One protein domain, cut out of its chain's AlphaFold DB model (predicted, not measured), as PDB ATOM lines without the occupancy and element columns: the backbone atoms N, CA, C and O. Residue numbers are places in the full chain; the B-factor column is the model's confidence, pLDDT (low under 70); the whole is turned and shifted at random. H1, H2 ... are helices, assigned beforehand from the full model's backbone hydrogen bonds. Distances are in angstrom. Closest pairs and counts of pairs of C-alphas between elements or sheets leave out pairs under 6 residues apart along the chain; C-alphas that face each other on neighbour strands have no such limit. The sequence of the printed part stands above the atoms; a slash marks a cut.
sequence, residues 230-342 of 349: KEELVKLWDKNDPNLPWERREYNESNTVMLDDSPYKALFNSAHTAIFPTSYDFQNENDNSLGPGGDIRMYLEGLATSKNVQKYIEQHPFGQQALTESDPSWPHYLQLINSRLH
ATOM      1  N   LYS A 230     218.439 229.676 103.165       63.34
ATOM      2  CA  LYS A 230     217.722 229.318 101.938       63.34
ATOM      3  C   LYS A 230     216.511 230.233 101.789       63.34
ATOM      4  O   LYS A 230     215.611 230.208 102.635       63.34
ATOM      5  N   GLU A 231     216.487 231.012 100.716       69.31
ATOM      6  CA  GLU A 231     215.434 231.991 100.469       69.31
ATOM      7  C   GLU A 231     214.172 231.309  99.941       69.31
ATOM      8  O   GLU A 231     214.139 230.751  98.846       69.31
ATOM      9  N   GLU A 232     213.111 231.346 100.744       80.94
ATOM     10  CA  GLU A 232     211.842 230.696 100.431       80.94
ATOM     11  C   GLU A 232     210.750 231.729 100.209       80.94
ATOM     12  O   GLU A 232     210.213 232.304 101.162       80.94
ATOM     13  N   LEU A 233     210.348 231.903  98.953       85.81
ATOM     14  CA  LEU A 233     209.282 232.830  98.590       85.81
ATOM     15  C   LEU A 233     207.955 232.468  99.275       85.81
ATOM     16  O   LEU A 233     207.189 233.357  99.629       85.81
ATOM     17  N   VAL A 234     207.711 231.190  99.591       85.75
ATOM     18  CA  VAL A 234     206.522 230.763 100.355       85.75
ATOM     19  C   VAL A 234     206.434 231.450 101.726       85.75
ATOM     20  O   VAL A 234     205.349 231.880 102.110       85.75
ATOM     21  N   LYS A 235     207.557 231.638 102.440       86.25
ATOM     22  CA  LYS A 235     207.580 232.356 103.733       86.25
ATOM     23  C   LYS A 235     207.233 233.843 103.570       86.25
ATOM     24  O   LYS A 235     206.596 234.427 104.447       86.25
ATOM     25  N   LEU A 236     207.633 234.436 102.441       87.12
ATOM     26  CA  LEU A 236     207.328 235.815 102.050       87.12
ATOM     27  C   LEU A 236     205.834 235.984 101.716       87.12
ATOM     28  O   LEU A 236     205.184 236.919 102.189       87.12
ATOM     29  N   TRP A 237     205.284 235.047 100.937       86.81
ATOM     30  CA  TRP A 237     203.889 235.017 100.484       86.81
ATOM     31  C   TRP A 237     202.899 234.741 101.618       86.81
ATOM     32  O   TRP A 237     201.821 235.336 101.654       86.81
ATOM     33  N   ASP A 238     203.250 233.867 102.565       88.81
ATOM     34  CA  ASP A 238     202.420 233.592 103.742       88.81
ATOM     35  C   ASP A 238     202.520 234.652 104.849       88.81
ATOM     36  O   ASP A 238     201.765 234.574 105.818       88.81
ATOM     37  N   LYS A 239     203.356 235.687 104.665       82.88
ATOM     38  CA  LYS A 239     203.568 236.784 105.623       82.88
ATOM     39  C   LYS A 239     204.038 236.266 106.991       82.88
ATOM     40  O   LYS A 239     203.497 236.627 108.034       82.88
ATOM     41  N   ASN A 240     205.065 235.409 106.984       83.31
ATOM     42  CA  ASN A 240     205.636 234.854 108.216       83.31
ATOM     43  C   ASN A 240     206.276 235.932 109.114       83.31
ATOM     44  O   ASN A 240     206.294 235.768 110.331       83.31
ATOM     45  N   ASP A 241     206.765 237.035 108.534       80.94
ATOM     46  CA  ASP A 241     207.014 238.273 109.279       80.94
ATOM     47  C   ASP A 241     205.747 239.154 109.232       80.94
ATOM     48  O   ASP A 241     205.371 239.638 108.157       80.94
ATOM     49  N   PRO A 242     205.068 239.400 110.373       80.62
ATOM     50  CA  PRO A 242     203.852 240.206 110.410       80.62
ATOM     51  C   PRO A 242     204.088 241.691 110.089       80.62
ATOM     52  O   PRO A 242     203.122 242.397 109.803       80.62
ATOM     53  N   ASN A 243     205.338 242.171 110.118       85.06
ATOM     54  CA  ASN A 243     205.689 243.569 109.846       85.06
ATOM     55  C   ASN A 243     205.752 243.906 108.345       85.06
ATOM     56  O   ASN A 243     205.929 245.072 107.991       85.06
ATOM     57  N   LEU A 244     205.622 242.912 107.457       81.88
ATOM     58  CA  LEU A 244     205.662 243.130 106.012       81.88
ATOM     59  C   LEU A 244     204.461 243.984 105.546       81.88
ATOM     60  O   LEU A 244     203.337 243.776 106.019       81.88
ATOM     61  N   PRO A 245     204.662 244.941 104.618       85.06
ATOM     62  CA  PRO A 245     203.652 245.948 104.285       85.06
ATOM     63  C   PRO A 245     202.536 245.446 103.355       85.06
ATOM     64  O   PRO A 245     201.508 246.108 103.253       85.06
ATOM     65  N   TRP A 246     202.731 244.310 102.681       82.56
ATOM     66  CA  TRP A 246     201.727 243.658 101.832       82.56
ATOM     67  C   TRP A 246     200.837 242.704 102.622       82.56
ATOM     68  O   TRP A 246     201.200 242.244 103.707       82.56
ATOM     69  N   GLU A 247     199.678 242.369 102.073       87.88
ATOM     70  CA  GLU A 247     198.792 241.366 102.650       87.88
ATOM     71  C   GLU A 247     199.247 239.932 102.358       87.88
ATOM     72  O   GLU A 247     199.964 239.637 101.397       87.88
ATOM     73  N   ARG A 248     198.819 238.999 103.213       89.31
ATOM     74  CA  ARG A 248     199.097 237.572 103.019       89.31
ATOM     75  C   ARG A 248     198.511 237.108 101.677       89.31
ATOM     76  O   ARG A 248     197.330 237.315 101.414       89.31
ATOM     77  N   ARG A 249     199.336 236.446 100.857       87.56
ATOM     78  CA  ARG A 249     199.049 236.006  99.474       87.56
ATOM     79  C   ARG A 249     198.761 237.122  98.453       87.56
ATOM     80  O   ARG A 249     198.357 236.808  97.335       87.56
ATOM     81  N   GLU A 250     199.034 238.394  98.772       85.12
ATOM     82  CA  GLU A 250     199.111 239.469  97.761       85.12
ATOM     83  C   GLU A 250     200.203 239.157  96.722       85.12
ATOM     84  O   GLU A 250     199.997 239.291  95.514       85.12
ATOM     85  N   TYR A 251     201.328 238.626  97.207       88.62
ATOM     86  CA  TYR A 251     202.382 238.022  96.403       88.62
ATOM     87  C   TYR A 251     202.267 236.491  96.387       88.62
ATOM     88  O   TYR A 251     201.870 235.871  97.376       88.62
ATOM     89  N   ASN A 252     202.590 235.900  95.240       87.81
ATOM     90  CA  ASN A 252     202.593 234.469  94.942       87.81
ATOM     91  C   ASN A 252     203.473 234.181  93.703       87.81
ATOM     92  O   ASN A 252     204.074 235.087  93.117       87.81
ATOM     93  N   GLU A 253     203.530 232.925  93.268       90.06
ATOM     94  CA  GLU A 253     204.335 232.456  92.138       90.06
ATOM     95  C   GLU A 253     204.027 233.145  90.791       90.06
ATOM     96  O   GLU A 253     204.893 233.237  89.922       90.06
ATOM     97  N   SER A 254     202.821 233.690  90.606       90.62
ATOM     98  CA  SER A 254     202.446 234.380  89.365       90.62
ATOM     99  C   SER A 254     202.932 235.831  89.276       90.62
ATOM    100  O   SER A 254     202.929 236.385  88.177       90.62
ATOM    101  N   ASN A 255     203.353 236.447  90.385       90.94
ATOM    102  CA  ASN A 255     203.736 237.865  90.446       90.94
ATOM    103  C   ASN A 255     205.023 238.150  91.248       90.94
ATOM    104  O   ASN A 255     205.338 239.314  91.482       90.94
ATOM    105  N   THR A 256     205.777 237.116  91.639       92.12
ATOM    106  CA  THR A 256     207.036 237.242  92.397       92.12
ATOM    107  C   THR A 256     208.175 236.530  91.683       92.12
ATOM    108  O   THR A 256     208.026 235.367  91.311       92.12
ATOM    109  N   VAL A 257     209.324 237.199  91.554       94.12
ATOM    110  CA  VAL A 257     210.587 236.610  91.089       94.12
ATOM    111  C   VAL A 257     211.669 236.789  92.155       94.12
ATOM    112  O   VAL A 257     211.756 237.846  92.776       94.12
ATOM    113  N   MET A 258     212.500 235.769  92.350       94.12
ATOM    114  CA  MET A 258     213.762 235.854  93.086       94.12
ATOM    115  C   MET A 258     214.902 236.158  92.102       94.12
ATOM    116  O   MET A 258     215.012 235.500  91.066       94.12
ATOM    117  N   LEU A 259     215.744 237.139  92.417       93.62
ATOM    118  CA  LEU A 259     216.927 237.501  91.635       93.62
ATOM    119  C   LEU A 259     218.159 237.272  92.505       93.62
ATOM    120  O   LEU A 259     218.386 238.028  93.446       93.62
ATOM    121  N   ASP A 260     218.933 236.237  92.201       93.25
ATOM    122  CA  ASP A 260     220.114 235.863  92.980       93.25
ATOM    123  C   ASP A 260     221.120 235.129  92.087       93.25
ATOM    124  O   ASP A 260     220.721 234.408  91.183       93.25
ATOM    125  N   ASP A 261     222.421 235.288  92.310       92.19
ATOM    126  CA  ASP A 261     223.467 234.682  91.472       92.19
ATOM    127  C   ASP A 261     223.762 233.202  91.795       92.19
ATOM    128  O   ASP A 261     224.615 232.579  91.164       92.19
ATOM    129  N   SER A 262     223.074 232.626  92.782       88.19
ATOM    130  CA  SER A 262     223.354 231.305  93.339       88.19
ATOM    131  C   SER A 262     222.143 230.363  93.187       88.19
ATOM    132  O   SER A 262     221.275 230.324  94.069       88.19
ATOM    133  N   PRO A 263     222.081 229.520  92.131       90.25
ATOM    134  CA  PRO A 263     220.944 228.628  91.852       90.25
ATOM    135  C   PRO A 263     220.452 227.768  93.026       90.25
ATOM    136  O   PRO A 263     219.260 227.474  93.129       90.25
ATOM    137  N   TYR A 264     221.340 227.394  93.954       88.06
ATOM    138  CA  TYR A 264     220.987 226.579  95.119       88.06
ATOM    139  C   TYR A 264     220.110 227.291  96.159       88.06
ATOM    140  O   TYR A 264     219.424 226.610  96.926       88.06
ATOM    141  N   LYS A 265     220.083 228.633  96.208       86.06
ATOM    142  CA  LYS A 265     219.216 229.359  97.156       86.06
ATOM    143  C   LYS A 265     217.736 229.155  96.823       86.06
ATOM    144  O   LYS A 265     216.918 229.041  97.730       86.06
ATOM    145  N   ALA A 266     217.417 228.977  95.539       90.00
ATOM    146  CA  ALA A 266     216.064 228.729  95.047       90.00
ATOM    147  C   ALA A 266     215.586 227.269  95.173       90.00
ATOM    148  O   ALA A 266     214.476 226.971  94.742       90.00
ATOM    149  N   LEU A 267     216.375 226.355  95.758       87.62
ATOM    150  CA  LEU A 267     216.111 224.903  95.769       87.62
ATOM    151  C   LEU A 267     214.727 224.496  96.322       87.62
ATOM    152  O   LEU A 267     214.229 223.419  96.005       87.62
ATOM    153  N   PHE A 268     214.112 225.339  97.158       86.00
ATOM    154  CA  PHE A 268     212.798 225.099  97.772       86.00
ATOM    155  C   PHE A 268     211.668 225.951  97.181       86.00
ATOM    156  O   PHE A 268     210.524 225.841  97.624       86.00
ATOM    157  N   ASN A 269     211.973 226.791  96.192       88.75
ATOM    158  CA  ASN A 269     210.987 227.594  95.485       88.75
ATOM    159  C   ASN A 269     210.392 226.795  94.320       88.75
ATOM    160  O   ASN A 269     211.014 225.885  93.772       88.75
ATOM    161  N   SER A 270     209.162 227.126  93.932       89.44
ATOM    162  CA  SER A 270     208.523 226.500  92.774       89.44
ATOM    163  C   SER A 270     209.310 226.795  91.493       89.44
ATOM    164  O   SER A 270     209.894 227.872  91.350       89.44
ATOM    165  N   ALA A 271     209.295 225.862  90.537       91.31
ATOM    166  CA  ALA A 271     209.966 226.043  89.252       91.31
ATOM    167  C   ALA A 271     209.588 227.386  88.597       91.31
ATOM    168  O   ALA A 271     208.448 227.845  88.712       91.31
ATOM    169  N   HIS A 272     210.557 228.010  87.927       94.25
ATOM    170  CA  HIS A 272     210.406 229.292  87.229       94.25
ATOM    171  C   HIS A 272     209.990 230.487  88.114       94.25
ATOM    172  O   HIS A 272     209.454 231.459  87.604       94.25
ATOM    173  N   THR A 273     210.252 230.464  89.426       91.69
ATOM    174  CA  THR A 273     210.064 231.639  90.312       91.69
ATOM    175  C   THR A 273     211.365 232.381  90.636       91.69
ATOM    176  O   THR A 273     211.373 233.307  91.444       91.69
ATOM    177  N   ALA A 274     212.474 232.003  89.996       94.00
ATOM    178  CA  ALA A 274     213.792 232.595  90.189       94.00
ATOM    179  C   ALA A 274     214.549 232.709  88.856       94.00
ATOM    180  O   ALA A 274     214.331 231.898  87.953       94.00
ATOM    181  N   ILE A 275     215.439 233.699  88.762       95.69
ATOM    182  CA  ILE A 275     216.402 233.889  87.668       95.69
ATOM    183  C   ILE A 275     217.803 234.104  88.240       95.69
ATOM    184  O   ILE A 275     217.945 234.686  89.318       95.69
ATOM    185  N   PHE A 276     218.825 233.645  87.513       95.31
ATOM    186  CA  PHE A 276     220.177 233.510  88.055       95.31
ATOM    187  C   PHE A 276     221.215 234.236  87.192       95.31
ATOM    188  O   PHE A 276     221.874 233.590  86.380       95.31
ATOM    189  N   PRO A 277     221.373 235.568  87.291       94.50
ATOM    190  CA  PRO A 277     222.427 236.281  86.567       94.50
ATOM    191  C   PRO A 277     223.816 235.693  86.856       94.50
ATOM    192  O   PRO A 277     224.031 235.002  87.856       94.50
ATOM    193  N   THR A 278     224.781 235.984  85.988       91.12
ATOM    194  CA  THR A 278     226.199 235.789  86.320       91.12
ATOM    195  C   THR A 278     226.538 236.624  87.558       91.12
ATOM    196  O   THR A 278     226.076 237.761  87.669       91.12
ATOM    197  N   SER A 279     227.330 236.081  88.486       89.44
ATOM    198  CA  SER A 279     227.848 236.851  89.623       89.44
ATOM    199  C   SER A 279     228.594 238.098  89.146       89.44
ATOM    200  O   SER A 279     229.349 238.040  88.175       89.44
ATOM    201  N   TYR A 280     228.407 239.208  89.860       89.44
ATOM    202  CA  TYR A 280     229.138 240.448  89.608       89.44
ATOM    203  C   TYR A 280     230.648 240.243  89.801       89.44
ATOM    204  O   TYR A 280     231.081 239.716  90.830       89.44
ATOM    205  N   ASP A 281     231.439 240.711  88.837       86.94
ATOM    206  CA  ASP A 281     232.898 240.745  88.896       86.94
ATOM    207  C   ASP A 281     233.374 242.200  88.841       86.94
ATOM    208  O   ASP A 281     233.177 242.894  87.846       86.94
ATOM    209  N   PHE A 282     234.037 242.659  89.903       85.38
ATOM    210  CA  PHE A 282     234.566 244.022  89.986       85.38
ATOM    211  C   PHE A 282     235.691 244.302  88.977       85.38
ATOM    212  O   PHE A 282     235.991 245.465  88.720       85.38
ATOM    213  N   GLN A 283     236.320 243.263  88.416       92.31
ATOM    214  CA  GLN A 283     237.329 243.395  87.359       92.31
ATOM    215  C   GLN A 283     236.688 243.628  85.984       92.31
ATOM    216  O   GLN A 283     237.361 244.067  85.050       92.31
ATOM    217  N   ASN A 284     235.384 243.369  85.846       89.62
ATOM    218  CA  ASN A 284     234.633 243.675  84.642       89.62
ATOM    219  C   ASN A 284     234.162 245.136  84.655       89.62
ATOM    220  O   ASN A 284     232.990 245.432  84.872       89.62
ATOM    221  N   GLU A 285     235.067 246.061  84.330       92.00
ATOM    222  CA  GLU A 285     234.755 247.493  84.149       92.00
ATOM    223  C   GLU A 285     233.680 247.761  83.069       92.00
ATOM    224  O   GLU A 285     233.153 248.868  82.978       92.00
ATOM    225  N   ASN A 286     233.346 246.757  82.248       93.00
ATOM    226  CA  ASN A 286     232.308 246.826  81.219       93.00
ATOM    227  C   ASN A 286     230.962 246.229  81.673       93.00
ATOM    228  O   ASN A 286     230.057 246.111  80.843       93.00
ATOM    229  N   ASP A 287     230.807 245.836  82.945       89.19
ATOM    230  CA  ASP A 287     229.516 245.392  83.476       89.19
ATOM    231  C   ASP A 287     228.493 246.531  83.380       89.19
ATOM    232  O   ASP A 287     228.626 247.601  83.978       89.19
ATOM    233  N   ASN A 288     227.461 246.288  82.580       94.25
ATOM    234  CA  ASN A 288     226.344 247.194  82.391       94.25
ATOM    235  C   ASN A 288     224.995 246.502  82.631       94.25
ATOM    236  O   ASN A 288     223.971 247.061  82.245       94.25
ATOM    237  N   SER A 289     224.966 245.333  83.282       91.56
ATOM    238  CA  SER A 289     223.780 244.469  83.381       91.56
ATOM    239  C   SER A 289     222.578 245.137  84.062       91.56
ATOM    240  O   SER A 289     221.428 244.932  83.663       91.56
ATOM    241  N   LEU A 290     222.836 246.003  85.048       91.19
ATOM    242  CA  LEU A 290     221.823 246.841  85.710       91.19
ATOM    243  C   LEU A 290     221.656 248.236  85.064       91.19
ATOM    244  O   LEU A 290     220.739 248.983  85.413       91.19
ATOM    245  N   GLY A 291     222.536 248.604  84.134       88.81
ATOM    246  CA  GLY A 291     222.550 249.904  83.467       88.81
ATOM    247  C   GLY A 291     221.437 250.075  82.421       88.81
ATOM    248  O   GLY A 291     220.685 249.143  82.127       88.81
ATOM    249  N   PRO A 292     221.286 251.275  81.828       91.62
ATOM    250  CA  PRO A 292     220.343 251.505  80.734       91.62
ATOM    251  C   PRO A 292     220.636 250.587  79.536       91.62
ATOM    252  O   PRO A 292     221.712 250.657  78.948       91.62
ATOM    253  N   GLY A 293     219.675 249.733  79.169       90.56
ATOM    254  CA  GLY A 293     219.855 248.714  78.126       90.56
ATOM    255  C   GLY A 293     220.614 247.452  78.568       90.56
ATOM    256  O   GLY A 293     220.827 246.577  77.733       90.56
ATOM    257  N   GLY A 294     220.991 247.346  79.848       95.25
ATOM    258  CA  GLY A 294     221.588 246.151  80.445       95.25
ATOM    259  C   GLY A 294     220.655 244.941  80.404       95.25
ATOM    260  O   GLY A 294     219.432 245.087  80.415       95.25
ATOM    261  N   ASP A 295     221.218 243.739  80.352       95.56
ATOM    262  CA  ASP A 295     220.470 242.497  80.137       95.56
ATOM    263  C   ASP A 295     219.487 242.169  81.277       95.56
ATOM    264  O   ASP A 295     218.313 241.916  80.997       95.56
ATOM    265  N   ILE A 296     219.910 242.262  82.545       94.31
ATOM    266  CA  ILE A 296     219.029 242.090  83.717       94.31
ATOM    267  C   ILE A 296     217.904 243.128  83.676       94.31
ATOM    268  O   ILE A 296     216.734 242.791  83.861       94.31
ATOM    269  N   ARG A 297     218.235 244.396  83.397       94.38
ATOM    270  CA  ARG A 297     217.243 245.474  83.316       94.38
ATOM    271  C   ARG A 297     216.201 245.204  82.227       94.38
ATOM    272  O   ARG A 297     215.007 245.226  82.516       94.38
ATOM    273  N   MET A 298     216.642 244.924  81.002       95.25
ATOM    274  CA  MET A 298     215.763 244.632  79.864       95.25
ATOM    275  C   MET A 298     214.880 243.404  80.125       95.25
ATOM    276  O   MET A 298     213.706 243.391  79.748       95.25
ATOM    277  N   TYR A 299     215.419 242.392  80.808       95.31
ATOM    278  CA  TYR A 299     214.665 241.211  81.213       95.31
ATOM    279  C   TYR A 299     213.560 241.543  82.223       95.31
ATOM    280  O   TYR A 299     212.407 241.154  82.033       95.31
ATOM    281  N   LEU A 300     213.885 242.300  83.278       93.75
ATOM    282  CA  LEU A 300     212.924 242.712  84.303       93.75
ATOM    283  C   LEU A 300     211.851 243.665  83.750       93.75
ATOM    284  O   LEU A 300     210.686 243.548  84.129       93.75
ATOM    285  N   GLU A 301     212.204 244.557  82.819       92.56
ATOM    286  CA  GLU A 301     211.242 245.402  82.098       92.56
ATOM    287  C   GLU A 301     210.242 244.544  81.299       92.56
ATOM    288  O   GLU A 301     209.032 244.764  81.381       92.56
ATOM    289  N   GLY A 302     210.714 243.505  80.598       90.06
ATOM    290  CA  GLY A 302     209.851 242.533  79.923       90.06
ATOM    291  C   GLY A 302     208.965 241.743  80.896       90.06
ATOM    292  O   GLY A 302     207.745 241.678  80.709       90.06
ATOM    293  N   LEU A 303     209.553 241.212  81.970       91.69
ATOM    294  CA  LEU A 303     208.865 240.457  83.019       91.69
ATOM    295  C   LEU A 303     207.738 241.271  83.674       91.69
ATOM    296  O   LEU A 303     206.643 240.744  83.875       91.69
ATOM    297  N   ALA A 304     207.969 242.558  83.946       90.31
ATOM    298  CA  ALA A 304     206.990 243.465  84.548       90.31
ATOM    299  C   ALA A 304     205.767 243.739  83.649       90.31
ATOM    300  O   ALA A 304     204.701 244.095  84.150       90.31
ATOM    301  N   THR A 305     205.885 243.546  82.328       90.06
ATOM    302  CA  THR A 305     204.735 243.597  81.400       90.06
ATOM    303  C   THR A 305     203.988 242.266  81.277       90.06
ATOM    304  O   THR A 305     202.899 242.214  80.696       90.06
ATOM    305  N   SER A 306     204.553 241.179  81.810       92.12
ATOM    306  CA  SER A 306     203.945 239.854  81.756       92.12
ATOM    307  C   SER A 306     202.734 239.744  82.693       92.12
ATOM    308  O   SER A 306     202.622 240.430  83.705       92.12
ATOM    309  N   LYS A 307     201.798 238.848  82.358       91.69
ATOM    310  CA  LYS A 307     200.633 238.542  83.212       91.69
ATOM    311  C   LYS A 307     200.894 237.425  84.229       91.69
ATOM    312  O   LYS A 307     200.003 237.112  85.011       91.69
ATOM    313  N   ASN A 308     202.038 236.751  84.128       94.25
ATOM    314  CA  ASN A 308     202.399 235.607  84.953       94.25
ATOM    315  C   ASN A 308     203.920 235.405  84.874       94.25
ATOM    316  O   ASN A 308     204.446 235.094  83.802       94.25
ATOM    317  N   VAL A 309     204.590 235.579  86.012       91.62
ATOM    318  CA  VAL A 309     206.048 235.518  86.161       91.62
ATOM    319  C   VAL A 309     206.601 234.139  85.799       91.62
ATOM    320  O   VAL A 309     207.477 234.060  84.939       91.62
ATOM    321  N   GLN A 310     206.042 233.057  86.355       94.38
ATOM    322  CA  GLN A 310     206.480 231.687  86.047       94.38
ATOM    323  C   GLN A 310     206.497 231.383  84.552       94.38
ATOM    324  O   GLN A 310     207.508 230.936  84.018       94.38
ATOM    325  N   LYS A 311     205.396 231.671  83.854       97.06
ATOM    326  CA  LYS A 311     205.286 231.427  82.416       97.06
ATOM    327  C   LYS A 311     206.253 232.292  81.607       97.06
ATOM    328  O   LYS A 311     206.741 231.851  80.571       97.06
ATOM    329  N   TYR A 312     206.529 233.519  82.047       96.38
ATOM    330  CA  TYR A 312     207.526 234.354  81.384       96.38
ATOM    331  C   TYR A 312     208.932 233.765  81.535       96.38
ATOM    332  O   TYR A 312     209.636 233.666  80.534       96.38
ATOM    333  N   ILE A 313     209.310 233.325  82.740       95.88
ATOM    334  CA  ILE A 313     210.627 232.739  83.036       95.88
ATOM    335  C   ILE A 313     210.811 231.373  82.355       95.88
ATOM    336  O   ILE A 313     211.891 231.078  81.852       95.88
ATOM    337  N   GLU A 314     209.759 230.557  82.270       96.25
ATOM    338  CA  GLU A 314     209.738 229.315  81.480       96.25
ATOM    339  C   GLU A 314     210.025 229.580  79.991       96.25
ATOM    340  O   GLU A 314     210.813 228.872  79.366       96.25
ATOM    341  N   GLN A 315     209.400 230.615  79.419       97.69
ATOM    342  CA  GLN A 315     209.519 230.956  77.996       97.69
ATOM    343  C   GLN A 315     210.786 231.751  77.655       97.69
ATOM    344  O   GLN A 315     211.231 231.727  76.508       97.69
ATOM    345  N   HIS A 316     211.368 232.433  78.640       97.12
ATOM    346  CA  HIS A 316     212.572 233.246  78.506       97.12
ATOM    347  C   HIS A 316     213.523 232.921  79.673       97.12
ATOM    348  O   HIS A 316     213.581 233.680  80.640       97.12
ATOM    349  N   PRO A 317     214.258 231.795  79.639       95.62
ATOM    350  CA  PRO A 317     215.277 231.507  80.647       95.62
ATOM    351  C   PRO A 317     216.359 232.597  80.662       95.62
ATOM    352  O   PRO A 317     216.740 233.098  79.603       95.62
ATOM    353  N   PHE A 318     216.866 232.952  81.845       95.12
ATOM    354  CA  PHE A 318     217.852 234.022  82.009       95.12
ATOM    355  C   PHE A 318     219.017 233.604  82.911       95.12
ATOM    356  O   PHE A 318     218.803 233.153  84.038       95.12
ATOM    357  N   GLY A 319     220.237 233.822  82.414       95.06
ATOM    358  CA  GLY A 319     221.485 233.558  83.123       95.06
ATOM    359  C   GLY A 319     221.812 232.068  83.283       95.06
ATOM    360  O   GLY A 319     221.652 231.272  82.356       95.06
ATOM    361  N   GLN A 320     222.327 231.710  84.457       94.12
ATOM    362  CA  GLN A 320     222.678 230.357  84.871       94.12
ATOM    363  C   GLN A 320     221.438 229.453  84.950       94.12
ATOM    364  O   GLN A 320     220.311 229.901  85.165       94.12
ATOM    365  N   GLN A 321     221.643 228.145  84.794       90.88
ATOM    366  CA  GLN A 321     220.553 227.179  84.896       90.88
ATOM    367  C   GLN A 321     220.140 226.960  86.358       90.88
ATOM    368  O   GLN A 321     220.977 226.915  87.259       90.88
ATOM    369  N   ALA A 322     218.836 226.782  86.580       89.19
ATOM    370  CA  ALA A 322     218.320 226.274  87.846       89.19
ATOM    371  C   ALA A 322     218.906 224.883  88.141       89.19
ATOM    372  O   ALA A 322     219.164 224.115  87.212       89.19
ATOM    373  N   LEU A 323     219.053 224.531  89.421       88.69
ATOM    374  CA  LEU A 323     219.441 223.170  89.793       88.69
ATOM    375  C   LEU A 323     218.401 222.153  89.309       88.69
ATOM    376  O   LEU A 323     217.201 222.308  89.540       88.69
ATOM    377  N   THR A 324     218.887 221.083  88.690       87.12
ATOM    378  CA  THR A 324     218.099 219.940  88.223       87.12
ATOM    379  C   THR A 324     218.741 218.633  88.683       87.12
ATOM    380  O   THR A 324     219.875 218.610  89.164       87.12
ATOM    381  N   GLU A 325     218.053 217.512  88.456       86.31
ATOM    382  CA  GLU A 325     218.572 216.175  88.778       86.31
ATOM    383  C   GLU A 325     219.852 215.784  88.015       86.31
ATOM    384  O   GLU A 325     220.507 214.810  88.379       86.31
ATOM    385  N   SER A 326     220.225 216.537  86.972       88.12
ATOM    386  CA  SER A 326     221.476 216.348  86.229       88.12
ATOM    387  C   SER A 326     222.679 217.090  86.826       88.12
ATOM    388  O   SER A 326     223.782 216.946  86.300       88.12
ATOM    389  N   ASP A 327     222.502 217.885  87.887       87.06
ATOM    390  CA  ASP A 327     223.621 218.533  88.576       87.06
ATOM    391  C   ASP A 327     224.518 217.481  89.274       87.06
ATOM    392  O   ASP A 327     223.999 216.615  89.984       87.06
ATOM    393  N   PRO A 328     225.860 217.532  89.143       88.69
ATOM    394  CA  PRO A 328     226.759 216.574  89.801       88.69
ATOM    395  C   PRO A 328     226.623 216.521  91.333       88.69
ATOM    396  O   PRO A 328     226.908 215.493  91.949       88.69
ATOM    397  N   SER A 329     226.174 217.616  91.946       87.12
ATOM    398  CA  SER A 329     225.926 217.761  93.382       87.12
ATOM    399  C   SER A 329     224.472 217.459  93.766       87.12
ATOM    400  O   SER A 329     224.133 217.523  94.950       87.12
ATOM    401  N   TRP A 330     223.606 217.070  92.820       89.25
ATOM    402  CA  TRP A 330     222.210 216.715  93.098       89.25
ATOM    403  C   TRP A 330     222.022 215.705  94.242       89.25
ATOM    404  O   TRP A 330     221.130 215.927  95.059       89.25
ATOM    405  N   PRO A 331     222.864 214.663  94.427       89.25
ATOM    406  CA  PRO A 331     222.744 213.769  95.581       89.25
ATOM    407  C   PRO A 331     222.846 214.482  96.941       89.25
ATOM    408  O   PRO A 331     222.202 214.059  97.901       89.25
ATOM    409  N   HIS A 332     223.611 215.575  97.034       87.38
ATOM    410  CA  HIS A 332     223.695 216.408  98.235       87.38
ATOM    411  C   HIS A 332     222.433 217.268  98.410       87.38
ATOM    412  O   HIS A 332     221.838 217.293  99.489       87.38
ATOM    413  N   TYR A 333     221.959 217.910  97.339       85.62
ATOM    414  CA  TYR A 333     220.718 218.688  97.368       85.62
ATOM    415  C   TYR A 333     219.486 217.824  97.685       85.62
ATOM    416  O   TYR A 333     218.637 218.229  98.476       85.62
ATOM    417  N   LEU A 334     219.431 216.591  97.180       86.56
ATOM    418  CA  LEU A 334     218.379 215.620  97.475       86.56
ATOM    419  C   LEU A 334     218.357 215.219  98.962       86.56
ATOM    420  O   LEU A 334     217.283 215.110  99.551       86.56
ATOM    421  N   GLN A 335     219.520 215.065  99.608       86.81
ATOM    422  CA  GLN A 335     219.591 214.860 101.064       86.81
ATOM    423  C   GLN A 335     219.026 216.063 101.836       86.81
ATOM    424  O   GLN A 335     218.305 215.872 102.815       86.81
ATOM    425  N   LEU A 336     219.305 217.290 101.379       82.75
ATOM    426  CA  LEU A 336     218.771 218.525 101.966       82.75
ATOM    427  C   LEU A 336     217.259 218.704 101.745       82.75
ATOM    428  O   LEU A 336     216.604 219.339 102.570       82.75
ATOM    429  N   ILE A 337     216.704 218.171 100.653       83.56
ATOM    430  CA  ILE A 337     215.256 218.142 100.404       83.56
ATOM    431  C   ILE A 337     214.586 217.108 101.317       83.56
ATOM    432  O   ILE A 337     213.627 217.427 102.021       83.56
ATOM    433  N   ASN A 338     215.123 215.888 101.372       84.75
ATOM    434  CA  ASN A 338     214.540 214.793 102.149       84.75
ATOM    435  C   ASN A 338     214.585 215.047 103.664       84.75
ATOM    436  O   ASN A 338     213.597 214.798 104.352       84.75
ATOM    437  N   SER A 339     215.686 215.593 104.196       82.69
ATOM    438  CA  SER A 339     215.780 215.935 105.626       82.69
ATOM    439  C   SER A 339     214.733 216.967 106.050       82.69
ATOM    440  O   SER A 339     214.241 216.924 107.175       82.69
ATOM    441  N   ARG A 340     214.340 217.851 105.127       71.31
ATOM    442  CA  ARG A 340     213.297 218.853 105.329       71.31
ATOM    443  C   ARG A 340     211.885 218.266 105.254       71.31
ATOM    444  O   ARG A 340     211.053 218.616 106.082       71.31
ATOM    445  N   LEU A 341     211.615 217.371 104.299       68.69
ATOM    446  CA  LEU A 341     210.326 216.666 104.190       68.69
ATOM    447  C   LEU A 341     210.053 215.732 105.383       68.69
ATOM    448  O   LEU A 341     208.901 215.400 105.653       68.69
ATOM    449  N   HIS A 342     211.103 215.318 106.096       62.91
ATOM    450  CA  HIS A 342     211.023 214.483 107.296       62.91
ATOM    451  C   HIS A 342     211.246 215.248 108.609       62.91
ATOM    452  O   HIS A 342     211.304 214.623 109.670       62.91
TER     453      HIS A 342
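This is residues 230 to 342 of the 349 residues of an uncharacterized protein of Coptis chinensis (UniProt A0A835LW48). With little regular structure, this is a core of loops, residues 258 to 259 pairing parallel with 274 to 275, and helices spaced round it; H3 and H4 make a corner, far from H5. The 113 printed residues hold five named helices, H1 to H5, with 39 residues, and no named strand: all helix. It is only just compact, close to loose: radius of gyration of the C-alphas 15.7 A, spans 46 by 39 by 28 A.

H5, residues 330 to 341, is only just apart from H2, residues 263 to 266, at 8.2 A. H3, residues 295 to 305, and H4, residues 309 to 315, only just touch, with 3 pairs of C-alphas within 8 A, only at the corner; the closest C-alphas, of Leu 303 and Tyr 312, are 6.5 A apart. H1, residues 233 to 237, touches no helix. Every O i to N i+4 pair is within hydrogen-bond range in H1 and H4, 6 of 7 in H3, 7 of 8 in H5; H2 is too short.

H5 spans 16.3 A, from C-alpha 330 (222.210, 216.715, 93.098) to C-alpha 341 (210.326, 216.666, 104.190).

The printed part has no cut. Links H1 to H2, H2 to H3 and H4 to H5 are long. Residues 230 to 231 and 341 to 342 have pLDDT under 70.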